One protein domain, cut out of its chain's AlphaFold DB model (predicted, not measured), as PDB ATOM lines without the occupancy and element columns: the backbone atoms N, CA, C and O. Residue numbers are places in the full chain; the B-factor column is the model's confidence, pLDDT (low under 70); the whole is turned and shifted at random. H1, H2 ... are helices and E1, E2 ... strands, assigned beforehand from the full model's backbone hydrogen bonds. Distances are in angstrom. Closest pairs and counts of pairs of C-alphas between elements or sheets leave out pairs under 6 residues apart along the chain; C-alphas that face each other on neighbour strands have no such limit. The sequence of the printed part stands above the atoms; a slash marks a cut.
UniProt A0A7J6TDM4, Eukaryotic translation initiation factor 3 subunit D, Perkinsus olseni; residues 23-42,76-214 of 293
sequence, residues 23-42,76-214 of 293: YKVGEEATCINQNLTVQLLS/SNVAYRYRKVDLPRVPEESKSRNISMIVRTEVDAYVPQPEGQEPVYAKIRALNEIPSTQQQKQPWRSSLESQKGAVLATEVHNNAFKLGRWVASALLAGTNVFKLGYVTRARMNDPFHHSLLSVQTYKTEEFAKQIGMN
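Overview. This is residues 23 to 42 and 76 to 214 of the 293 residues of the protein "Eukaryotic translation initiation factor 3 subunit D" of Perkinsus olseni (UniProt A0A7J6TDM4). A strongly twisted sheet of four strands, E3 to E6, curls like part of a barrel; H4 and H5 pack side by side on it, H3 crosses over another part of it, and H1 lies slantwise over E4 and E5. The hairpin E1 and E2 passes the last residues of H4 and reaches out as a long two-stranded arm, whose tip, residues 91 to 96, sticks out free. The 159 printed residues run H1 E1 E2 E3 E4 H2 H3 H4 E5 E6 H5, five named helices and six named strands, of mixed class, helices and strands. The large sheet is mixed, in the order E3 E4 E5 E6, and the arm is an antiparallel pair. The whole is only just loose, close to compact, with a radius of gyration of the C-alphas of 18.2 A and spans of 59 by 43 by 30 A.

Along the chain. Begin in the large sheet at C-alpha 120, at (-25.987, 47.274, -11.415): from there E4, residues 120 to 129, runs 28.6 A. Next to it find E5, residues 177 to 185, 26.0 A long, and then E6, residues 194 to 203, 26.5 A, which bends by 54 degrees at residue 197. E3 is short, residues 109 to 111. The arm is E1, residues 79 to 86, 22.3 A, and E2, residues 100 to 107, 21.6 A. Find C-alpha 23 at (-5.307, 19.116, -14.578), where H1, residues 23 to 39, starts its 24.3 A. H2 is residues 140 to 143, H3 residues 148 to 158, 15.5 A, and H4 residues 160 to 173, 19.8 A. H5, residues 204 to 210, ends at C-alpha 210, at (-13.335, 40.028, 3.263).

Arrangement. Look first at E4 and E5, parallel at 23 degrees, with N 127 and O 181 2.8 A apart, within hydrogen-bond range. E5 and E6 form an antiparallel hairpin, with N 180 and O 200 at 2.8 A. E3 and E4 form another, with N 111 and O 120 at 2.8 A. E4, the helices H2, H3 and H4, and E5 make a strand-helix-strand unit, two parallel neighbour strands with helices between them in the chain. H3, H4 and H5, on one face of the sheet, make two layers with it, helices over strands. H4 runs along the strands at a height of 10.0 A over the sheet, 13 degrees from E4 on the local plane. H4 and H5 touch, closest at the C-alphas of Val 167 and Ala 208, 6.2 A, at a shallow tilt of 30 degrees, opposite ways. H3 runs across the strands, 73 degrees from E4 on the local plane. H2 only grazes the sheet with its residues 140 to 141. H1 is on the sheet at a height of 8.9 A, over E4 and E5; its closest C-alpha pair with E4 is Asn 33 and Ala 126, 5.1 A. In the hairpin of E1 and E2, N 81 and O 105 are 2.8 A apart; the closest C-alphas of E2 and H4 are those of Thr 105 and Ala 173, 5.0 A. E2 runs on into E3 at 73 degrees. Every O i to N i+4 pair is within hydrogen-bond range in H3, H4 and H5, and 12 of 13 are in H1; H2 is too short for one.

Size, cuts and confidence. The two C-alphas farthest apart are those of Glu 93 and Arg 187, 61.3 A. Residues 43 to 75 are not printed, and C-alphas 42 and 76 across the cut are 14.1 A apart. The link from E1 to E2 is long, with 13 residues. Residues 113 to 118 also stand free. The mean pLDDT of the printed part is 89.8; residues 89 to 96 and 131 to 137 are under 70.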
ATOM      1  N   TYR A  23      -4.959  18.743 -13.215       90.81
ATOM      2  CA  TYR A  23      -5.307  19.116 -14.578       90.81
ATOM      3  C   TYR A  23      -6.800  18.899 -14.867       90.81
ATOM      4  O   TYR A  23      -7.500  19.855 -15.197       90.81
ATOM      5  N   LYS A  24      -7.323  17.684 -14.642       92.25
ATOM      6  CA  LYS A  24      -8.733  17.345 -14.917       92.25
ATOM      7  C   LYS A  24      -9.707  18.158 -14.072       92.25
ATOM      8  O   LYS A  24     -10.731  18.623 -14.563       92.25
ATOM      9  N   VAL A  25      -9.348  18.405 -12.816       91.44
ATOM     10  CA  VAL A  25     -10.103  19.287 -11.921       91.44
ATOM     11  C   VAL A  25     -10.094  20.740 -12.414       91.44
ATOM     12  O   VAL A  25     -11.087  21.453 -12.253       91.44
ATOM     13  N   GLY A  26      -8.987  21.195 -13.006       93.38
ATOM     14  CA  GLY A  26      -8.882  22.511 -13.635       93.38
ATOM     15  C   GLY A  26      -9.786  22.655 -14.863       93.38
ATOM     16  O   GLY A  26     -10.491  23.661 -14.980       93.38
ATOM     17  N   GLU A  27      -9.813  21.639 -15.731       94.44
ATOM     18  CA  GLU A  27     -10.724  21.573 -16.885       94.44
ATOM     19  C   GLU A  27     -12.187  21.605 -16.423       94.44
ATOM     20  O   GLU A  27     -12.956  22.477 -16.829       94.44
ATOM     21  N   GLU A  28     -12.551  20.731 -15.480       95.06
ATOM     22  CA  GLU A  28     -13.897  20.676 -14.905       95.06
ATOM     23  C   GLU A  28     -14.314  22.028 -14.300       95.06
ATOM     24  O   GLU A  28     -15.398  22.540 -14.588       95.06
ATOM     25  N   ALA A  29     -13.450  22.648 -13.487       95.50
ATOM     26  CA  ALA A  29     -13.728  23.947 -12.878       95.50
ATOM     27  C   ALA A  29     -13.938  25.054 -13.923       95.50
ATOM     28  O   ALA A  29     -14.732  25.975 -13.694       95.50
ATOM     29  N   THR A  30     -13.239  24.974 -15.058       96.06
ATOM     30  CA  THR A  30     -13.368  25.924 -16.169       96.06
ATOM     31  C   THR A  30     -14.720  25.769 -16.856       96.06
ATOM     32  O   THR A  30     -15.456  26.755 -16.953       96.06
ATOM     33  N   CYS A  31     -15.105  24.539 -17.207       95.88
ATOM     34  CA  CYS A  31     -16.416  24.241 -17.792       95.88
ATOM     35  C   CYS A  31     -17.565  24.657 -16.861       95.88
ATOM     36  O   CYS A  31     -18.520  25.302 -17.291       95.88
ATOM     37  N   ILE A  32     -17.454  24.373 -15.555       96.94
ATOM     38  CA  ILE A  32     -18.444  24.810 -14.555       96.94
ATOM     39  C   ILE A  32     -18.579  26.339 -14.548       96.94
ATOM     40  O   ILE A  32     -19.695  26.856 -14.462       96.94
ATOM     41  N   ASN A  33     -17.465  27.074 -14.618       96.12
ATOM     42  CA  ASN A  33     -17.501  28.538 -14.640       96.12
ATOM     43  C   ASN A  33     -18.193  29.066 -15.903       96.12
ATOM     44  O   ASN A  33     -19.079  29.910 -15.776       96.12
ATOM     45  N   GLN A  34     -17.834  28.553 -17.082       94.56
ATOM     46  CA  GLN A  34     -18.460  28.934 -18.353       94.56
ATOM     47  C   GLN A  34     -19.974  28.675 -18.318       94.56
ATOM     48  O   GLN A  34     -20.769  29.590 -18.545       94.56
ATOM     49  N   ASN A  35     -20.382  27.476 -17.899       95.12
ATOM     50  CA  ASN A  35     -21.794  27.110 -17.800       95.12
ATOM     51  C   ASN A  35     -22.556  28.012 -16.824       95.12
ATOM     52  O   ASN A  35     -23.624  28.524 -17.159       95.12
ATOM     53  N   LEU A  36     -22.000  28.268 -15.633       95.69
ATOM     54  CA  LEU A  36     -22.673  29.090 -14.625       95.69
ATOM     55  C   LEU A  36     -22.879  30.536 -15.099       95.69
ATOM     56  O   LEU A  36     -23.916  31.128 -14.795       95.69
ATOM     57  N   THR A  37     -21.910  31.109 -15.826       93.56
ATOM     58  CA  THR A  37     -22.006  32.503 -16.298       93.56
ATOM     59  C   THR A  37     -23.195  32.737 -17.221       93.56
ATOM     60  O   THR A  37     -23.795  33.804 -17.149       93.56
ATOM     61  N   VAL A  38     -23.596  31.725 -17.995       91.75
ATOM     62  CA  VAL A  38     -24.772  31.792 -18.873       91.75
ATOM     63  C   VAL A  38     -26.032  31.294 -18.161       91.75
ATOM     64  O   VAL A  38     -27.086  31.915 -18.265       91.75
ATOM     65  N   GLN A  39     -25.933  30.216 -17.374       93.94
ATOM     66  CA  GLN A  39     -27.078  29.589 -16.699       93.94
ATOM     67  C   GLN A  39     -27.795  30.526 -15.711       93.94
ATOM     68  O   GLN A  39     -28.988  30.360 -15.461       93.94
ATOM     69  N   LEU A  40     -27.085  31.493 -15.122       93.19
ATOM     70  CA  LEU A  40     -27.674  32.463 -14.190       93.19
ATOM     71  C   LEU A  40     -28.367  33.652 -14.870       93.19
ATOM     72  O   LEU A  40     -28.973  34.470 -14.172       93.19
ATOM     73  N   LEU A  41     -28.267  33.774 -16.193       92.00
ATOM     74  CA  LEU A  41     -28.911  34.846 -16.944       92.00
ATOM     75  C   LEU A  41     -30.397  34.538 -17.158       92.00
ATOM     76  O   LEU A  41     -30.830  33.388 -17.189       92.00
ATOM     77  N   SER A  42     -31.201  35.591 -17.287       88.75
ATOM     78  CA  SER A  42     -32.624  35.456 -17.588       88.75
ATOM     79  C   SER A  42     -32.834  35.478 -19.097       88.75
ATOM     80  O   SER A  42     -32.518  36.474 -19.733       88.75
ATOM     81  N   SER A  76     -20.297  34.460 -26.521       82.00
ATOM     82  CA  SER A  76     -20.849  34.318 -25.172       82.00
ATOM     83  C   SER A  76     -21.354  35.660 -24.624       82.00
ATOM     84  O   SER A  76     -20.877  36.727 -25.013       82.00
ATOM     85  N   ASN A  77     -22.280  35.607 -23.664       84.56
ATOM     86  CA  ASN A  77     -22.833  36.782 -22.994       84.56
ATOM     87  C   ASN A  77     -21.775  37.475 -22.118       84.56
ATOM     88  O   ASN A  77     -21.656  37.215 -20.920       84.56
ATOM     89  N   VAL A  78     -21.000  38.370 -22.731       91.62
ATOM     90  CA  VAL A  78     -19.971  39.183 -22.081       91.62
ATOM     91  C   VAL A  78     -19.960  40.590 -22.666       91.62
ATOM     92  O   VAL A  78     -20.072  40.788 -23.873       91.62
ATOM     93  N   ALA A  79     -19.793  41.590 -21.802       93.56
ATOM     94  CA  ALA A  79     -19.563  42.968 -22.219       93.56
ATOM     95  C   ALA A  79     -18.128  43.389 -21.894       93.56
ATOM     96  O   ALA A  79     -17.653  43.199 -20.768       93.56
ATOM     97  N   TYR A  80     -17.453  44.020 -22.853       95.50
ATOM     98  CA  TYR A  80     -16.106  44.548 -22.660       95.50
ATOM     99  C   TYR A  80     -16.132  46.016 -22.243       95.50
ATOM    100  O   TYR A  80     -16.894  46.829 -22.760       95.50
ATOM    101  N   ARG A  81     -15.254  46.371 -21.305       94.94
ATOM    102  CA  ARG A  81     -15.018  47.751 -20.871       94.94
ATOM    103  C   ARG A  81     -13.543  48.075 -20.954       94.94
ATOM    104  O   ARG A  81     -12.737  47.473 -20.245       94.94
ATOM    105  N   TYR A  82     -13.206  49.067 -21.760       96.38
ATOM    106  CA  TYR A  82     -11.855  49.601 -21.854       96.38
ATOM    107  C   TYR A  82     -11.722  50.758 -20.874       96.38
ATOM    108  O   TYR A  82     -12.446  51.748 -20.962       96.38
ATOM    109  N   ARG A  83     -10.841  50.610 -19.883       94.94
ATOM    110  CA  ARG A  83     -10.706  51.582 -18.796       94.94
ATOM    111  C   ARG A  83      -9.293  52.113 -18.714       94.94
ATOM    112  O   ARG A  83      -8.339  51.341 -18.715       94.94
ATOM    113  N   LYS A  84      -9.186  53.431 -18.569       94.69
ATOM    114  CA  LYS A  84      -7.950  54.102 -18.185       94.69
ATOM    115  C   LYS A  84      -7.821  54.094 -16.662       94.69
ATOM    116  O   LYS A  84      -8.745  54.508 -15.963       94.69
ATOM    117  N   VAL A  85      -6.689  53.612 -16.164       91.19
ATOM    118  CA  VAL A  85      -6.337  53.590 -14.742       91.19
ATOM    119  C   VAL A  85      -5.001  54.296 -14.579       91.19
ATOM    120  O   VAL A  85      -3.994  53.843 -15.111       91.19
ATOM    121  N   ASP A  86      -4.991  55.404 -13.848       88.81
ATOM    122  CA  ASP A  86      -3.750  56.096 -13.512       88.81
ATOM    123  C   ASP A  86      -3.099  55.401 -12.313       88.81
ATOM    124  O   ASP A  86      -3.728  55.240 -11.261       88.81
ATOM    125  N   LEU A  87      -1.852  54.952 -12.476       83.75
ATOM    126  CA  LEU A  87      -1.086  54.379 -11.372       83.75
ATOM    127  C   LEU A  87      -0.745  55.469 -10.339       83.75
ATOM    128  O   LEU A  87      -0.689  56.653 -10.689       83.75
ATOM    129  N   PRO A  88      -0.536  55.103  -9.058       74.62
ATOM    130  CA  PRO A  88      -0.208  56.068  -8.015       74.62
ATOM    131  C   PRO A  88       0.962  56.968  -8.418       74.62
ATOM    132  O   PRO A  88       1.988  56.491  -8.905       74.62
ATOM    133  N   ARG A  89       0.803  58.280  -8.194       67.50
ATOM    134  CA  ARG A  89       1.852  59.257  -8.499       67.50
ATOM    135  C   ARG A  89       3.115  58.913  -7.732       67.50
ATOM    136  O   ARG A  89       3.086  58.760  -6.510       67.50
ATOM    137  N   VAL A  90       4.215  58.844  -8.461       67.06
ATOM    138  CA  VAL A  90       5.532  58.700  -7.866       67.06
ATOM    139  C   VAL A  90       5.981  60.083  -7.373       67.06
ATOM    140  O   VAL A  90       5.711  61.071  -8.060       67.06
ATOM    141  N   PRO A  91       6.615  60.205  -6.191       67.19
ATOM    142  CA  PRO A  91       7.225  61.465  -5.769       67.19
ATOM    143  C   PRO A  91       8.186  62.013  -6.834       67.19
ATOM    144  O   PRO A  91       8.894  61.228  -7.459       67.19
ATOM    145  N   GLU A  92       8.246  63.340  -6.999       60.72
ATOM    146  CA  GLU A  92       9.073  64.022  -8.020       60.72
ATOM    147  C   GLU A  92      10.571  63.674  -7.944       60.72
ATOM    148  O   GLU A  92      11.287  63.785  -8.930       60.72
ATOM    149  N   GLU A  93      11.047  63.221  -6.783       57.12
ATOM    150  CA  GLU A  93      12.433  62.791  -6.557       57.12
ATOM    151  C   GLU A  93      12.743  61.395  -7.128       57.12
ATOM    152  O   GLU A  93      13.899  60.964  -7.144       57.12
ATOM    153  N   SER A  94      11.726  60.656  -7.575       61.91
ATOM    154  CA  SER A  94      11.902  59.343  -8.183       61.91
ATOM    155  C   SER A  94      12.167  59.453  -9.677       61.91
ATOM    156  O   SER A  94      11.567  60.257 -10.380       61.91
ATOM    157  N   LYS A  95      13.000  58.545 -10.190       60.00
ATOM    158  CA  LYS A  95      13.215  58.373 -11.634       60.00
ATOM    159  C   LYS A  95      12.000  57.785 -12.365       60.00
ATOM    160  O   LYS A  95      12.031  57.672 -13.585       60.00
ATOM    161  N   SER A  96      10.964  57.352 -11.641       63.41
ATOM    162  CA  SER A  96       9.753  56.798 -12.249       63.41
ATOM    163  C   SER A  96       8.754  57.901 -12.618       63.41
ATOM    164  O   SER A  96       8.586  58.894 -11.912       63.41
ATOM    165  N   ARG A  97       8.094  57.712 -13.762       70.19
ATOM    166  CA  ARG A  97       7.137  58.648 -14.365       70.19
ATOM    167  C   ARG A  97       5.705  58.317 -13.957       70.19
ATOM    168  O   ARG A  97       5.392  57.199 -13.559       70.19
ATOM    169  N   ASN A  98       4.802  59.281 -14.117       77.50
ATOM    170  CA  ASN A  98       3.370  59.009 -14.004       77.50
ATOM    171  C   ASN A  98       2.928  58.143 -15.189       77.50
ATOM    172  O   ASN A  98       3.085  58.546 -16.341       77.50
ATOM    173  N   ILE A  99       2.377  56.963 -14.905       82.94
ATOM    174  CA  ILE A  99       1.963  55.994 -15.924       82.94
ATOM    175  C   ILE A  99       0.453  55.794 -15.850       82.94
ATOM    176  O   ILE A  99      -0.114  55.561 -14.781       82.94
ATOM    177  N   SER A 100      -0.188  55.843 -17.014       89.31
ATOM    178  CA  SER A 100      -1.573  55.423 -17.192       89.31
ATOM    179  C   SER A 100      -1.608  54.051 -17.854       89.31
ATOM    180  O   SER A 100      -0.938  53.822 -18.858       89.31
ATOM    181  N   MET A 101      -2.434  53.156 -17.329       91.00
ATOM    182  CA  MET A 101      -2.726  51.857 -17.924       91.00
ATOM    183  C   MET A 101      -4.065  51.903 -18.654       91.00
ATOM    184  O   MET A 101      -5.030  52.466 -18.140       91.00
ATOM    185  N   ILE A 102      -4.145  51.256 -19.816       95.56
ATOM    186  CA  ILE A 102      -5.415  50.923 -20.464       95.56
ATOM    187  C   ILE A 102      -5.667  49.436 -20.248       95.56
ATOM    188  O   ILE A 102      -4.816  48.607 -20.559       95.56
ATOM    189  N   VAL A 103      -6.823  49.097 -19.685       96.19
ATOM    190  CA  VAL A 103      -7.177  47.718 -19.348       96.19
ATOM    191  C   VAL A 103      -8.485  47.357 -20.039       96.19
ATOM    192  O   VAL A 103      -9.506  48.012 -19.811       96.19
ATOM    193  N   ARG A 104      -8.470  46.295 -20.857       97.31
ATOM    194  CA  ARG A 104      -9.697  45.622 -21.302       97.31
ATOM    195  C   ARG A 104     -10.221  44.779 -20.146       97.31
ATOM    196  O   ARG A 104      -9.523  43.915 -19.625       97.31
ATOM    197  N   THR A 105     -11.446  45.050 -19.732       97.25
ATOM    198  CA  THR A 105     -12.121  44.366 -18.627       97.25
ATOM    199  C   THR A 105     -13.445  43.789 -19.103       97.25
ATOM    200  O   THR A 105     -13.919  44.134 -20.181       97.25
ATOM    201  N   GLU A 106     -14.034  42.905 -18.307       95.81
ATOM    202  CA  GLU A 106     -15.204  42.119 -18.695       95.81
ATOM    203  C   GLU A 106     -16.279  42.189 -17.618       95.81
ATOM    204  O   GLU A 106     -15.992  42.006 -16.427       95.81
ATOM    205  N   VAL A 107     -17.521  42.356 -18.051       95.88
ATOM    206  CA  VAL A 107     -18.723  42.298 -17.223       95.88
ATOM    207  C   VAL A 107     -19.582  41.137 -17.705       95.88
ATOM    208  O   VAL A 107     -19.842  41.026 -18.899       95.88
ATOM    209  N   ASP A 108     -20.022  40.291 -16.772       95.31
ATOM    210  CA  ASP A 108     -20.719  39.046 -17.116       95.31
ATOM    211  C   ASP A 108     -22.245  39.239 -17.144       95.31
ATOM    212  O   ASP A 108     -22.952  38.548 -17.864       95.31
ATOM    213  N   ALA A 109     -22.780  40.167 -16.343       94.25
ATOM    214  CA  ALA A 109     -24.215  40.431 -16.298       94.25
ATOM    215  C   ALA A 109     -24.537  41.854 -15.831       94.25
ATOM    216  O   ALA A 109     -23.719  42.537 -15.204       94.25
ATOM    217  N   TYR A 110     -25.781  42.267 -16.061       92.56
ATOM    218  CA  TYR A 110     -26.376  43.439 -15.432       92.56
ATOM    219  C   TYR A 110     -27.688  43.057 -14.740       92.56
ATOM    220  O   TYR A 110     -28.376  42.120 -15.141       92.56
ATOM    221  N   VAL A 111     -28.027  43.776 -13.675       89.12
ATOM    222  CA  VAL A 111     -29.336  43.697 -13.025       89.12
ATOM    223  C   VAL A 111     -30.111  44.954 -13.421       89.12
ATOM    224  O   VAL A 111     -29.645  46.053 -13.091       89.12
ATOM    225  N   PRO A 112     -31.256  44.822 -14.122       85.62
ATOM    226  CA  PRO A 112     -32.098  45.959 -14.464       85.62
ATOM    227  C   PRO A 112     -32.507  46.729 -13.209       85.62
ATOM    228  O   PRO A 112     -32.875  46.134 -12.194       85.62
ATOM    229  N   GLN A 113     -32.437  48.052 -13.286       86.69
ATOM    230  CA  GLN A 113     -32.901  48.958 -12.242       86.69
ATOM    231  C   GLN A 113     -34.095  49.771 -12.756       86.69
ATOM    232  O   GLN A 113     -34.286  49.856 -13.973       86.69
ATOM    233  N   PRO A 114     -34.917  50.351 -11.861       86.56
ATOM    234  CA  PRO A 114     -35.975  51.273 -12.256       86.56
ATOM    235  C   PRO A 114     -35.448  52.410 -13.139       86.56
ATOM    236  O   PRO A 114     -34.283  52.802 -13.050       86.56
ATOM    237  N   GLU A 115     -36.330  52.960 -13.967       82.75
ATOM    238  CA  GLU A 115     -35.996  54.011 -14.927       82.75
ATOM    239  C   GLU A 115     -35.300  55.211 -14.252       82.75
ATOM    240  O   GLU A 115     -35.735  55.704 -13.210       82.75
ATOM    241  N   GLY A 116     -34.181  55.654 -14.834       81.38
ATOM    242  CA  GLY A 116     -33.349  56.741 -14.307       81.38
ATOM    243  C   GLY A 116     -32.265  56.325 -13.304       81.38
ATOM    244  O   GLY A 116     -31.487  57.182 -12.885       81.38
ATOM    245  N   GLN A 117     -32.171  55.044 -12.927       86.44
ATOM    246  CA  GLN A 117     -31.051  54.522 -12.136       86.44
ATOM    247  C   GLN A 117     -30.027  53.806 -13.017       86.44
ATOM    248  O   GLN A 117     -30.376  53.125 -13.981       86.44
ATOM    249  N   GLU A 118     -28.747  53.938 -12.663       84.56
ATOM    250  CA  GLU A 118     -27.691  53.211 -13.361       84.56
ATOM    251  C   GLU A 118     -27.838  51.694 -13.155       84.56
ATOM    252  O   GLU A 118     -28.132  51.241 -12.042       84.56
ATOM    253  N   PRO A 119     -27.619  50.886 -14.207       86.44
ATOM    254  CA  PRO A 119     -27.649  49.436 -14.088       86.44
ATOM    255  C   PRO A 119     -26.575  48.944 -13.114       86.44
ATOM    256  O   PRO A 119     -25.446  49.432 -13.087       86.44
ATOM    257  N   VAL A 120     -26.923  47.916 -12.342       94.00
ATOM    258  CA  VAL A 120     -25.987  47.274 -11.415       94.00
ATOM    259  C   VAL A 120     -25.264  46.165 -12.159       94.00
ATOM    260  O   VAL A 120     -25.869  45.166 -12.541       94.00
ATOM    261  N   TYR A 121     -23.962  46.332 -12.353       95.69
ATOM    262  CA  TYR A 121     -23.146  45.372 -13.087       95.69
ATOM    263  C   TYR A 121     -22.591  44.292 -12.167       95.69
ATOM    264  O   TYR A 121     -22.201  44.570 -11.026       95.69
ATOM    265  N   ALA A 122     -22.525  43.065 -12.678       96.25
ATOM    266  CA  ALA A 122     -22.106  41.902 -11.919       96.25
ATOM    267  C   ALA A 122     -20.979  41.117 -12.598       96.25
ATOM    268  O   ALA A 122     -20.955  40.950 -13.819       96.25
ATOM    269  N   LYS A 123     -20.070  40.598 -11.768       97.62
ATOM    270  CA  LYS A 123     -19.152  39.510 -12.121       97.62
ATOM    271  C   LYS A 123     -19.685  38.210 -11.522       97.62
ATOM    272  O   LYS A 123     -20.104  38.210 -10.365       97.62
ATOM    273  N   ILE A 124     -19.680  37.121 -12.281       97.88
ATOM    274  CA  ILE A 124     -20.206  35.809 -11.897       97.88
ATOM    275  C   ILE A 124     -19.066  34.796 -11.950       97.88
ATOM    276  O   ILE A 124     -18.418  34.634 -12.981       97.88
ATOM    277  N   ARG A 125     -18.809  34.094 -10.846       98.06
ATOM    278  CA  ARG A 125     -17.819  33.007 -10.793       98.06
ATOM    279  C   ARG A 125     -18.331  31.836  -9.965       98.06
ATOM    280  O   ARG A 125     -19.168  32.010  -9.080       98.06
ATOM    281  N   ALA A 126     -17.822  30.647 -10.256       97.94
ATOM    282  CA  ALA A 126     -18.232  29.393  -9.639       97.94
ATOM    283  C   ALA A 126     -17.081  28.771  -8.843       97.94
ATOM    284  O   ALA A 126     -16.004  28.518  -9.387       97.94
ATOM    285  N   LEU A 127     -17.325  28.474  -7.569       96.25
ATOM    286  CA  LEU A 127     -16.535  27.511  -6.811       96.25
ATOM    287  C   LEU A 127     -17.102  26.113  -7.039       96.25
ATOM    288  O   LEU A 127     -18.320  25.926  -7.054       96.25
ATOM    289  N   ASN A 128     -16.209  25.143  -7.185       93.50
ATOM    290  CA  ASN A 128     -16.543  23.742  -7.358       93.50
ATOM    291  C   ASN A 128     -16.047  22.917  -6.163       93.50
ATOM    292  O   ASN A 128     -14.891  23.022  -5.758       93.50
ATOM    293  N   GLU A 129     -16.940  22.108  -5.600       90.50
ATOM    294  CA  GLU A 129     -16.629  21.161  -4.533       90.50
ATOM    295  C   GLU A 129     -15.959  19.924  -5.142       90.50
ATOM    296  O   GLU A 129     -16.603  19.171  -5.872       90.50
ATOM    297  N   ILE A 130     -14.677  19.703  -4.834       79.50
ATOM    298  CA  ILE A 130     -13.944  18.502  -5.260       79.50
ATOM    299  C   ILE A 130     -13.780  17.576  -4.055       79.50
ATOM    300  O   ILE A 130     -13.305  18.034  -3.007       79.50
ATOM    301  N   PRO A 131     -14.147  16.290  -4.171       67.25
ATOM    302  CA  PRO A 131     -13.904  15.318  -3.119       67.25
ATOM    303  C   PRO A 131     -12.397  15.123  -2.960       67.25
ATOM    304  O   PRO A 131     -11.732  14.534  -3.804       67.25
ATOM    305  N   SER A 132     -11.851  15.626  -1.860       62.34
ATOM    306  CA  SER A 132     -10.489  15.321  -1.439       62.34
ATOM    307  C   SER A 132     -10.549  14.529  -0.143       62.34
ATOM    308  O   SER A 132     -11.207  14.935   0.820       62.34
ATOM    309  N   THR A 133      -9.817  13.413  -0.116       52.16
ATOM    310  CA  THR A 133      -9.669  12.484   1.017       52.16
ATOM    311  C   THR A 133      -9.135  13.157   2.284       52.16
ATOM    312  O   THR A 133      -9.260  12.592   3.368       52.16
ATOM    313  N   GLN A 134      -8.568  14.366   2.179       52.41
ATOM    314  CA  GLN A 134      -8.029  15.117   3.318       52.41
ATOM    315  C   GLN A 134      -8.715  16.469   3.583       52.41
ATOM    316  O   GLN A 134      -8.585  16.993   4.692       52.41
ATOM    317  N   GLN A 135      -9.445  17.045   2.619       52.94
ATOM    318  CA  GLN A 135      -9.906  18.442   2.713       52.94
ATOM    319  C   GLN A 135     -11.373  18.614   3.133       52.94
ATOM    320  O   GLN A 135     -11.719  19.670   3.661       52.94
ATOM    321  N   GLN A 136     -12.239  17.607   2.988       58.38
ATOM    322  CA  GLN A 136     -13.659  17.773   3.326       58.38
ATOM    323  C   GLN A 136     -14.014  17.212   4.701       58.38
ATOM    324  O   GLN A 136     -14.594  16.139   4.840       58.38
ATOM    325  N   LYS A 137     -13.745  18.000   5.748       61.34
ATOM    326  CA  LYS A 137     -14.384  17.779   7.060       61.34
ATOM    327  C   LYS A 137     -15.875  18.149   7.055       61.34
ATOM    328  O   LYS A 137     -16.591  17.771   7.978       61.34
ATOM    329  N   GLN A 138     -16.337  18.896   6.047       74.50
ATOM    330  CA  GLN A 138     -17.687  19.443   6.005       74.50
ATOM    331  C   GLN A 138     -18.236  19.525   4.565       74.50
ATOM    332  O   GLN A 138     -17.841  20.422   3.823       74.50
ATOM    333  N   PRO A 139     -19.159  18.630   4.165       85.50
ATOM    334  CA  PRO A 139     -19.750  18.656   2.830       85.50
ATOM    335  C   PRO A 139     -20.674  19.868   2.656       85.50
ATOM    336  O   PRO A 139     -21.455  20.209   3.555       85.50
ATOM    337  N   TRP A 140     -20.627  20.515   1.492       92.25
ATOM    338  CA  TRP A 140     -21.373  21.752   1.225       92.25
ATOM    339  C   TRP A 140     -22.886  21.559   1.297       92.25
ATOM    340  O   TRP A 140     -23.585  22.419   1.829       92.25
ATOM    341  N   ARG A 141     -23.402  20.407   0.848       90.88
ATOM    342  CA  ARG A 141     -24.848  20.101   0.861       90.88
ATOM    343  C   ARG A 141     -25.501  20.257   2.238       90.88
ATOM    344  O   ARG A 141     -26.648  20.682   2.310       90.88
ATOM    345  N   SER A 142     -24.802  19.921   3.321       88.88
ATOM    346  CA  SER A 142     -25.344  20.020   4.687       88.88
ATOM    347  C   SER A 142     -24.943  21.306   5.414       88.88
ATOM    348  O   SER A 142     -25.553  21.669   6.421       88.88
ATOM    349  N   SER A 143     -23.921  22.004   4.921       89.88
ATOM    350  CA  SER A 143     -23.283  23.116   5.627       89.88
ATOM    351  C   SER A 143     -23.538  24.481   5.018       89.88
ATOM    352  O   SER A 143     -23.546  25.465   5.753       89.88
ATOM    353  N   LEU A 144     -23.792  24.563   3.710       90.38
ATOM    354  CA  LEU A 144     -23.998  25.843   3.045       90.38
ATOM    355  C   LEU A 144     -25.205  26.591   3.583       90.38
ATOM    356  O   LEU A 144     -25.192  27.803   3.499       90.38
ATOM    357  N   GLU A 145     -26.225  25.944   4.146       89.69
ATOM    358  CA  GLU A 145     -27.345  26.706   4.708       89.69
ATOM    359  C   GLU A 145     -27.046  27.228   6.118       89.69
ATOM    360  O   GLU A 145     -27.301  28.391   6.420       89.69
ATOM    361  N   SER A 146     -26.443  26.396   6.969       91.25
ATOM    362  CA  SER A 146     -26.223  26.711   8.385       91.25
ATOM    363  C   SER A 146     -24.909  27.449   8.668       91.25
ATOM    364  O   SER A 146     -24.806  28.150   9.673       91.25
ATOM    365  N   GLN A 147     -23.893  27.299   7.811       91.31
ATOM    366  CA  GLN A 147     -22.512  27.723   8.068       91.31
ATOM    367  C   GLN A 147     -21.847  28.375   6.839       91.31
ATOM    368  O   GLN A 147     -20.662  28.166   6.577       91.31
ATOM    369  N   LYS A 148     -22.590  29.228   6.113       91.94
ATOM    370  CA  LYS A 148     -22.128  29.979   4.916       91.94
ATOM    371  C   LYS A 148     -20.739  30.598   5.092       91.94
ATOM    372  O   LYS A 148     -19.875  30.446   4.234       91.94
ATOM    373  N   GLY A 149     -20.517  31.263   6.227       92.44
ATOM    374  CA  GLY A 149     -19.246  31.918   6.536       92.44
ATOM    375  C   GLY A 149     -18.077  30.948   6.737       92.44
ATOM    376  O   GLY A 149     -16.973  31.253   6.301       92.44
ATOM    377  N   ALA A 150     -18.307  29.779   7.344       91.81
ATOM    378  CA  ALA A 150     -17.259  28.779   7.566       91.81
ATOM    379  C   ALA A 150     -16.851  28.090   6.256       91.81
ATOM    380  O   ALA A 150     -15.659  27.909   5.996       91.81
ATOM    381  N   VAL A 151     -17.837  27.786   5.402       92.12
ATOM    382  CA  VAL A 151     -17.588  27.269   4.051       92.12
ATOM    383  C   VAL A 151     -16.778  28.288   3.252       92.12
ATOM    384  O   VAL A 151     -15.711  27.961   2.746       92.12
ATOM    385  N   LEU A 152     -17.214  29.552   3.215       93.31
ATOM    386  CA  LEU A 152     -16.471  30.602   2.519       93.31
ATOM    387  C   LEU A 152     -15.054  30.792   3.079       93.31
ATOM    388  O   LEU A 152     -14.127  30.937   2.296       93.31
ATOM    389  N   ALA A 153     -14.858  30.776   4.399       92.81
ATOM    390  CA  ALA A 153     -13.528  30.918   4.994       92.81
ATOM    391  C   ALA A 153     -12.580  29.783   4.574       92.81
ATOM    392  O   ALA A 153     -11.413  30.033   4.270       92.81
ATOM    393  N   THR A 154     -13.099  28.554   4.504       92.06
ATOM    394  CA  THR A 154     -12.362  27.388   3.993       92.06
ATOM    395  C   THR A 154     -11.961  27.598   2.534       92.06
ATOM    396  O   THR A 154     -10.805  27.397   2.169       92.06
ATOM    397  N   GLU A 155     -12.883  28.098   1.712       92.31
ATOM    398  CA  GLU A 155     -12.619  28.370   0.299       92.31
ATOM    399  C   GLU A 155     -11.657  29.536   0.078       92.31
ATOM    400  O   GLU A 155     -10.787  29.459  -0.783       92.31
ATOM    401  N   VAL A 156     -11.733  30.591   0.889       93.81
ATOM    402  CA  VAL A 156     -10.754  31.686   0.865       93.81
ATOM    403  C   VAL A 156      -9.357  31.171   1.189       93.81
ATOM    404  O   VAL A 156      -8.400  31.599   0.553       93.81
ATOM    405  N   HIS A 157      -9.230  30.228   2.123       92.12
ATOM    406  CA  HIS A 157      -7.943  29.623   2.454       92.12
ATOM    407  C   HIS A 157      -7.411  28.725   1.325       92.12
ATOM    408  O   HIS A 157      -6.274  28.894   0.889       92.12
ATOM    409  N   ASN A 158      -8.242  27.811   0.816       90.75
ATOM    410  CA  ASN A 158      -7.829  26.809  -0.171       90.75
ATOM    411  C   ASN A 158      -7.639  27.395  -1.579       90.75
ATOM    412  O   ASN A 158      -6.776  26.954  -2.331       90.75
ATOM    413  N   ASN A 159      -8.446  28.395  -1.941       93.50
ATOM    414  CA  ASN A 159      -8.536  28.963  -3.285       93.50
ATOM    415  C   ASN A 159      -8.135  30.452  -3.327       93.50
ATOM    416  O   ASN A 159      -8.565  31.180  -4.228       93.50
ATOM    417  N   ALA A 160      -7.300  30.911  -2.386       94.69
ATOM    418  CA  ALA A 160      -6.937  32.322  -2.209       94.69
ATOM    419  C   ALA A 160      -6.522  33.019  -3.516       94.69
ATOM    420  O   ALA A 160      -7.025  34.094  -3.843       94.69
ATOM    421  N   PHE A 161      -5.639  32.393  -4.303       94.50
ATOM    422  CA  PHE A 161      -5.151  32.972  -5.558       94.50
ATOM    423  C   PHE A 161      -6.245  33.062  -6.632       94.50
ATOM    424  O   PHE A 161      -6.369  34.083  -7.310       94.50
ATOM    425  N   LYS A 162      -7.080  32.021  -6.754       96.81
ATOM    426  CA  LYS A 162      -8.210  31.969  -7.695       96.81
ATOM    427  C   LYS A 162      -9.226  33.073  -7.384       96.81
ATOM    428  O   LYS A 162      -9.557  33.869  -8.260       96.81
ATOM    429  N   LEU A 163      -9.641  33.173  -6.120       97.31
ATOM    430  CA  LEU A 163     -10.559  34.212  -5.648       97.31
ATOM    431  C   LEU A 163      -9.955  35.613  -5.800       97.31
ATOM    432  O   LEU A 163     -10.624  36.510  -6.308       97.31
ATOM    433  N   GLY A 164      -8.680  35.789  -5.444       97.44
ATOM    434  CA  GLY A 164      -7.968  37.057  -5.606       97.44
ATOM    435  C   GLY A 164      -7.967  37.554  -7.054       97.44
ATOM    436  O   GLY A 164      -8.296  38.714  -7.298       97.44
ATOM    437  N   ARG A 165      -7.685  36.676  -8.029       97.56
ATOM    438  CA  ARG A 165      -7.734  37.022  -9.464       97.56
ATOM    439  C   ARG A 165      -9.132  37.437  -9.913       97.56
ATOM    440  O   ARG A 165      -9.277  38.437 -10.617       97.56
ATOM    441  N   TRP A 166     -10.158  36.690  -9.513       98.12
ATOM    442  CA  TRP A 166     -11.539  37.005  -9.881       98.12
ATOM    443  C   TRP A 166     -11.993  38.351  -9.326       98.12
ATOM    444  O   TRP A 166     -12.576  39.150 -10.057       98.12
ATOM    445  N   VAL A 167     -11.688  38.624  -8.058       97.94
ATOM    446  CA  VAL A 167     -12.069  39.884  -7.415       97.94
ATOM    447  C   VAL A 167     -11.273  41.059  -7.974       97.94
ATOM    448  O   VAL A 167     -11.859  42.106  -8.235       97.94
ATOM    449  N   ALA A 168      -9.978  40.889  -8.254       97.44
ATOM    450  CA  ALA A 168      -9.180  41.911  -8.930       97.44
ATOM    451  C   ALA A 168      -9.772  42.284 -10.301       97.44
ATOM    452  O   ALA A 168      -9.939  43.466 -10.598       97.44
ATOM    453  N   SER A 169     -10.161  41.286 -11.104       97.06
ATOM    454  CA  SER A 169     -10.836  41.501 -12.391       97.06
ATOM    455  C   SER A 169     -12.172  42.240 -12.225       97.06
ATOM    456  O   SER A 169     -12.434  43.205 -12.942       97.06
ATOM    457  N   ALA A 170     -12.981  41.854 -11.234       97.69
ATOM    458  CA  ALA A 170     -14.263  42.492 -10.927       97.69
ATOM    459  C   ALA A 170     -14.115  43.967 -10.496       97.69
ATOM    460  O   ALA A 170     -14.922  44.815 -10.898       97.69
ATOM    461  N   LEU A 171     -13.077  44.274  -9.706       96.81
ATOM    462  CA  LEU A 171     -12.728  45.635  -9.288       96.81
ATOM    463  C   LEU A 171     -12.272  46.482 -10.478       96.81
ATOM    464  O   LEU A 171     -12.779  47.588 -10.660       96.81
ATOM    465  N   LEU A 172     -11.377  45.953 -11.321       96.31
ATOM    466  CA  LEU A 172     -10.928  46.641 -12.535       96.31
ATOM    467  C   LEU A 172     -12.105  46.913 -13.482       96.31
ATOM    468  O   LEU A 172     -12.241  48.028 -13.975       96.31
ATOM    469  N   ALA A 173     -13.010  45.948 -13.666       96.44
ATOM    470  CA  ALA A 173     -14.219  46.116 -14.475       96.44
ATOM    471  C   ALA A 173     -15.218  47.134 -13.893       96.44
ATOM    472  O   ALA A 173     -16.056  47.682 -14.618       96.44
ATOM    473  N   GLY A 174     -15.121  47.444 -12.594       95.56
ATOM    474  CA  GLY A 174     -16.079  48.293 -11.880       95.56
ATOM    475  C   GLY A 174     -17.448  47.654 -11.767       95.56
ATOM    476  O   GLY A 174     -18.460  48.337 -11.895       95.56
ATOM    477  N   THR A 175     -17.485  46.336 -11.590       97.06
ATOM    478  CA  THR A 175     -18.733  45.645 -11.261       97.06
ATOM    479  C   THR A 175     -19.132  45.987  -9.831       97.06
ATOM    480  O   THR A 175     -18.319  45.896  -8.910       97.06
ATOM    481  N   ASN A 176     -20.387  46.379  -9.628       97.00
ATOM    482  CA  ASN A 176     -20.919  46.718  -8.308       97.00
ATOM    483  C   ASN A 176     -21.062  45.468  -7.428       97.00
ATOM    484  O   ASN A 176     -20.911  45.526  -6.204       97.00
ATOM    485  N   VAL A 177     -21.382  44.342  -8.067       97.50
ATOM    486  CA  VAL A 177     -21.752  43.097  -7.406       97.50
ATOM    487  C   VAL A 177     -20.870  41.947  -7.884       97.50
ATOM    488  O   VAL A 177     -20.617  41.782  -9.074       97.50
ATOM    489  N   PHE A 178     -20.463  41.096  -6.951       98.06
ATOM    490  CA  PHE A 178     -19.792  39.835  -7.219       98.06
ATOM    491  C   PHE A 178     -20.722  38.682  -6.824       98.06
ATOM    492  O   PHE A 178     -21.130  38.570  -5.664       98.06
ATOM    493  N   LYS A 179     -21.095  37.840  -7.789       97.81
ATOM    494  CA  LYS A 179     -21.924  36.648  -7.588       97.81
ATOM    495  C   LYS A 179     -21.037  35.409  -7.573       97.81
ATOM    496  O   LYS A 179     -20.350  35.120  -8.549       97.81
ATOM    497  N   LEU A 180     -21.084  34.677  -6.467       98.06
ATOM    498  CA  LEU A 180     -20.306  33.466  -6.240       98.06
ATOM    499  C   LEU A 180     -21.239  32.258  -6.160       98.06
ATOM    500  O   LEU A 180     -21.997  32.113  -5.199       98.06
ATOM    501  N   GLY A 181     -21.200  31.409  -7.183       97.88
ATOM    502  CA  GLY A 181     -21.911  30.136  -7.198       97.88
ATOM    503  C   GLY A 181     -21.139  29.049  -6.461       97.88
ATOM    504  O   GLY A 181     -19.918  28.971  -6.569       97.88
ATOM    505  N   TYR A 182     -21.864  28.197  -5.745       97.19
ATOM    506  CA  TYR A 182     -21.346  26.995  -5.101       97.19
ATOM    507  C   TYR A 182     -21.897  25.777  -5.829       97.19
ATOM    508  O   TYR A 182     -23.077  25.439  -5.691       97.19
ATOM    509  N   VAL A 183     -21.042  25.140  -6.619       96.50
ATOM    510  CA  VAL A 183     -21.383  24.002  -7.467       96.50
ATOM    511  C   VAL A 183     -20.725  22.750  -6.901       96.50
ATOM    512  O   VAL A 183     -19.553  22.755  -6.547       96.50
ATOM    513  N   THR A 184     -21.479  21.664  -6.799       93.94
ATOM    514  CA  THR A 184     -20.969  20.356  -6.366       93.94
ATOM    515  C   THR A 184     -21.263  19.319  -7.433       93.94
ATOM    516  O   THR A 184     -22.242  19.462  -8.169       93.94
ATOM    517  N   ARG A 185     -20.473  18.249  -7.514       93.00
ATOM    518  CA  ARG A 185     -20.848  17.098  -8.341       93.00
ATOM    519  C   ARG A 185     -22.142  16.473  -7.809       93.00
ATOM    520  O   ARG A 185     -22.364  16.380  -6.595       93.00
ATOM    521  N   ALA A 186     -23.017  16.027  -8.705       91.69
ATOM    522  CA  ALA A 186     -24.244  15.310  -8.360       91.69
ATOM    523  C   ALA A 186     -23.912  14.048  -7.547       91.69
ATOM    524  O   ALA A 186     -24.521  13.798  -6.505       91.69
ATOM    525  N   ARG A 187     -22.874  13.326  -7.979       88.31
ATOM    526  CA  ARG A 187     -22.206  12.255  -7.236       88.31
ATOM    527  C   ARG A 187     -20.708  12.521  -7.260       88.31
ATOM    528  O   ARG A 187     -20.172  12.895  -8.289       88.31
ATOM    529  N   MET A 188     -20.021  12.328  -6.140       85.69
ATOM    530  CA  MET A 188     -18.604  12.702  -6.025       85.69
ATOM    531  C   MET A 188     -17.682  11.944  -6.995       85.69
ATOM    532  O   MET A 188     -16.631  12.460  -7.374       85.69
ATOM    533  N   ASN A 189     -18.096  10.758  -7.437       86.31
ATOM    534  CA  ASN A 189     -17.386   9.933  -8.410       86.31
ATOM    535  C   ASN A 189     -17.770  10.202  -9.877       86.31
ATOM    536  O   ASN A 189     -17.327   9.465 -10.751       86.31
ATOM    537  N   ASP A 190     -18.602  11.209 -10.144       89.75
ATOM    538  CA  ASP A 190     -19.073  11.560 -11.482       89.75
ATOM    539  C   ASP A 190     -18.693  13.018 -11.798       89.75
ATOM    540  O   ASP A 190     -19.334  13.938 -11.277       89.75
ATOM    541  N   PRO A 191     -17.646  13.251 -12.610       89.50
ATOM    542  CA  PRO A 191     -17.174  14.594 -12.935       89.50
ATOM    543  C   PRO A 191     -18.013  15.301 -14.009       89.50
ATOM    544  O   PRO A 191     -17.729  16.455 -14.316       89.50
ATOM    545  N   PHE A 192     -19.028  14.650 -14.590       91.69
ATOM    546  CA  PHE A 192     -19.799  15.202 -15.713       91.69
ATOM    547  C   PHE A 192     -21.140  15.807 -15.298       91.69
ATOM    548  O   PHE A 192     -21.708  16.616 -16.030       91.69
ATOM    549  N   HIS A 193     -21.651  15.436 -14.124       94.56
ATOM    550  CA  HIS A 193     -22.935  15.921 -13.633       94.56
ATOM    551  C   HIS A 193     -22.758  16.758 -12.376       94.56
ATOM    552  O   HIS A 193     -22.263  16.286 -11.352       94.56
ATOM    553  N   HIS A 194     -23.270  17.987 -12.412       95.62
ATOM    554  CA  HIS A 194     -23.152  18.945 -11.315       95.62
ATOM    555  C   HIS A 194     -24.508  19.434 -10.816       95.62
ATOM    556  O   HIS A 194     -25.552  19.269 -11.442       95.62
ATOM    557  N   SER A 195     -24.500  20.035  -9.636       95.56
ATOM    558  CA  SER A 195     -25.652  20.669  -9.009       95.56
ATOM    559  C   SER A 195     -25.222  22.001  -8.409       95.56
ATOM    560  O   SER A 195     -24.304  22.059  -7.586       95.56
ATOM    561  N   LEU A 196     -25.905  23.075  -8.797       96.62
ATOM    562  CA  LEU A 196     -25.764  24.381  -8.166       96.62
ATOM    563  C   LEU A 196     -26.516  24.375  -6.829       96.62
ATOM    564  O   LEU A 196     -27.734  24.216  -6.803       96.62
ATOM    565  N   LEU A 197     -25.797  24.551  -5.722       95.38
ATOM    566  CA  LEU A 197     -26.387  24.546  -4.380       95.38
ATOM    567  C   LEU A 197     -26.865  25.934  -3.955       95.38
ATOM    568  O   LEU A 197     -27.915  26.074  -3.334       95.38
ATOM    569  N   SER A 198     -26.068  26.962  -4.237       95.88
ATOM    570  CA  SER A 198     -26.361  28.333  -3.823       95.88
ATOM    571  C   SER A 198     -25.586  29.338  -4.665       95.88
ATOM    572  O   SER A 198     -24.488  29.043  -5.135       95.88
ATOM    573  N   VAL A 199     -26.133  30.545  -4.806       96.81
ATOM    574  CA  VAL A 199     -25.426  31.709  -5.348       96.81
ATOM    575  C   VAL A 199     -25.428  32.794  -4.286       96.81
ATOM    576  O   VAL A 199     -26.477  33.336  -3.934       96.81
ATOM    577  N   GLN A 200     -24.247  33.124  -3.779       96.25
ATOM    578  CA  GLN A 200     -24.072  34.216  -2.831       96.25
ATOM    579  C   GLN A 200     -23.751  35.503  -3.589       96.25
ATOM    580  O   GLN A 200     -23.039  35.496  -4.590       96.25
ATOM    581  N   THR A 201     -24.329  36.609  -3.137       97.12
ATOM    582  CA  THR A 201     -24.176  37.923  -3.765       97.12
ATOM    583  C   THR A 201     -23.471  38.846  -2.784       97.12
ATOM    584  O   THR A 201     -23.954  39.036  -1.669       97.12
ATOM    585  N   TYR A 202     -22.360  39.436  -3.208       97.75
ATOM    586  CA  TYR A 202     -21.589  40.389  -2.418       97.75
ATOM    587  C   TYR A 202     -21.452  41.705  -3.170       97.75
ATOM    588  O   TYR A 202     -21.451  41.726  -4.400       97.75
ATOM    589  N   LYS A 203     -21.251  42.804  -2.449       98.12
ATOM    590  CA  LYS A 203     -20.666  43.994  -3.067       98.12
ATOM    591  C   LYS A 203     -19.186  43.731  -3.314       98.12
ATOM    592  O   LYS A 203     -18.487  43.270  -2.410       98.12
ATOM    593  N   THR A 204     -18.708  44.044  -4.512       97.81
ATOM    594  CA  THR A 204     -17.352  43.681  -4.955       97.81
ATOM    595  C   THR A 204     -16.265  44.214  -4.018       97.81
ATOM    596  O   THR A 204     -15.365  43.475  -3.626       97.81
ATOM    597  N   GLU A 205     -16.375  45.474  -3.587       97.19
ATOM    598  CA  GLU A 205     -15.401  46.097  -2.680       97.19
ATOM    599  C   GLU A 205     -15.406  45.497  -1.268       97.19
ATOM    600  O   GLU A 205     -14.356  45.364  -0.640       97.19
ATOM    601  N   GLU A 206     -16.583  45.139  -0.748       97.38
ATOM    602  CA  GLU A 206     -16.706  44.506   0.570       97.38
ATOM    603  C   GLU A 206     -16.134  43.084   0.530       97.38
ATOM    604  O   GLU A 206     -15.400  42.688   1.436       97.38
ATOM    605  N   PHE A 207     -16.383  42.350  -0.560       97.69
ATOM    606  CA  PHE A 207     -15.830  41.014  -0.758       97.69
ATOM    607  C   PHE A 207     -14.301  41.032  -0.891       97.69
ATOM    608  O   PHE A 207     -13.628  40.206  -0.279       97.69
ATOM    609  N   ALA A 208     -13.735  42.022  -1.594       97.38
ATOM    610  CA  ALA A 208     -12.286  42.221  -1.666       97.38
ATOM    611  C   ALA A 208     -11.649  42.374  -0.277       97.38
ATOM    612  O   ALA A 208     -10.645  41.724   0.025       97.38
ATOM    613  N   LYS A 209     -12.271  43.173   0.601       96.38
ATOM    614  CA  LYS A 209     -11.825  43.327   1.995       96.38
ATOM    615  C   LYS A 209     -11.966  42.020   2.774       96.38
ATOM    616  O   LYS A 209     -11.062  41.666   3.526       96.38
ATOM    617  N   GLN A 210     -13.065  41.292   2.576       94.81
ATOM    618  CA  GLN A 210     -13.335  40.028   3.263       94.81
ATOM    619  C   GLN A 210     -12.305  38.938   2.937       94.81
ATOM    620  O   GLN A 210     -11.932  38.181   3.830       94.81
ATOM    621  N   ILE A 211     -11.812  38.876   1.695       95.69
ATOM    622  CA  ILE A 211     -10.754  37.930   1.298       95.69
ATOM    623  C   ILE A 211      -9.333  38.431   1.619       95.69
ATOM    624  O   ILE A 211      -8.358  37.766   1.279       95.69
ATOM    625  N   GLY A 212      -9.199  39.603   2.252       94.62
ATOM    626  CA  GLY A 212      -7.907  40.181   2.633       94.62
ATOM    627  C   GLY A 212      -7.134  40.848   1.491       94.62
ATOM    628  O   GLY A 212      -5.923  41.040   1.605       94.62
ATOM    629  N   MET A 213      -7.796  41.217   0.388       94.25
ATOM    630  CA  MET A 213      -7.143  41.908  -0.725       94.25
ATOM    631  C   MET A 213      -6.902  43.386  -0.384       94.25
ATOM    632  O   MET A 213      -7.833  44.141  -0.106       94.25
ATOM    633  N   ASN A 214      -5.644  43.820  -0.471       94.38
ATOM    634  CA  ASN A 214      -5.259  45.226  -0.375       94.38
ATOM    635  C   ASN A 214      -5.007  45.785  -1.783       94.38
ATOM    636  O   ASN A 214      -4.015  45.438  -2.429       94.38
TER     637      ASN A 214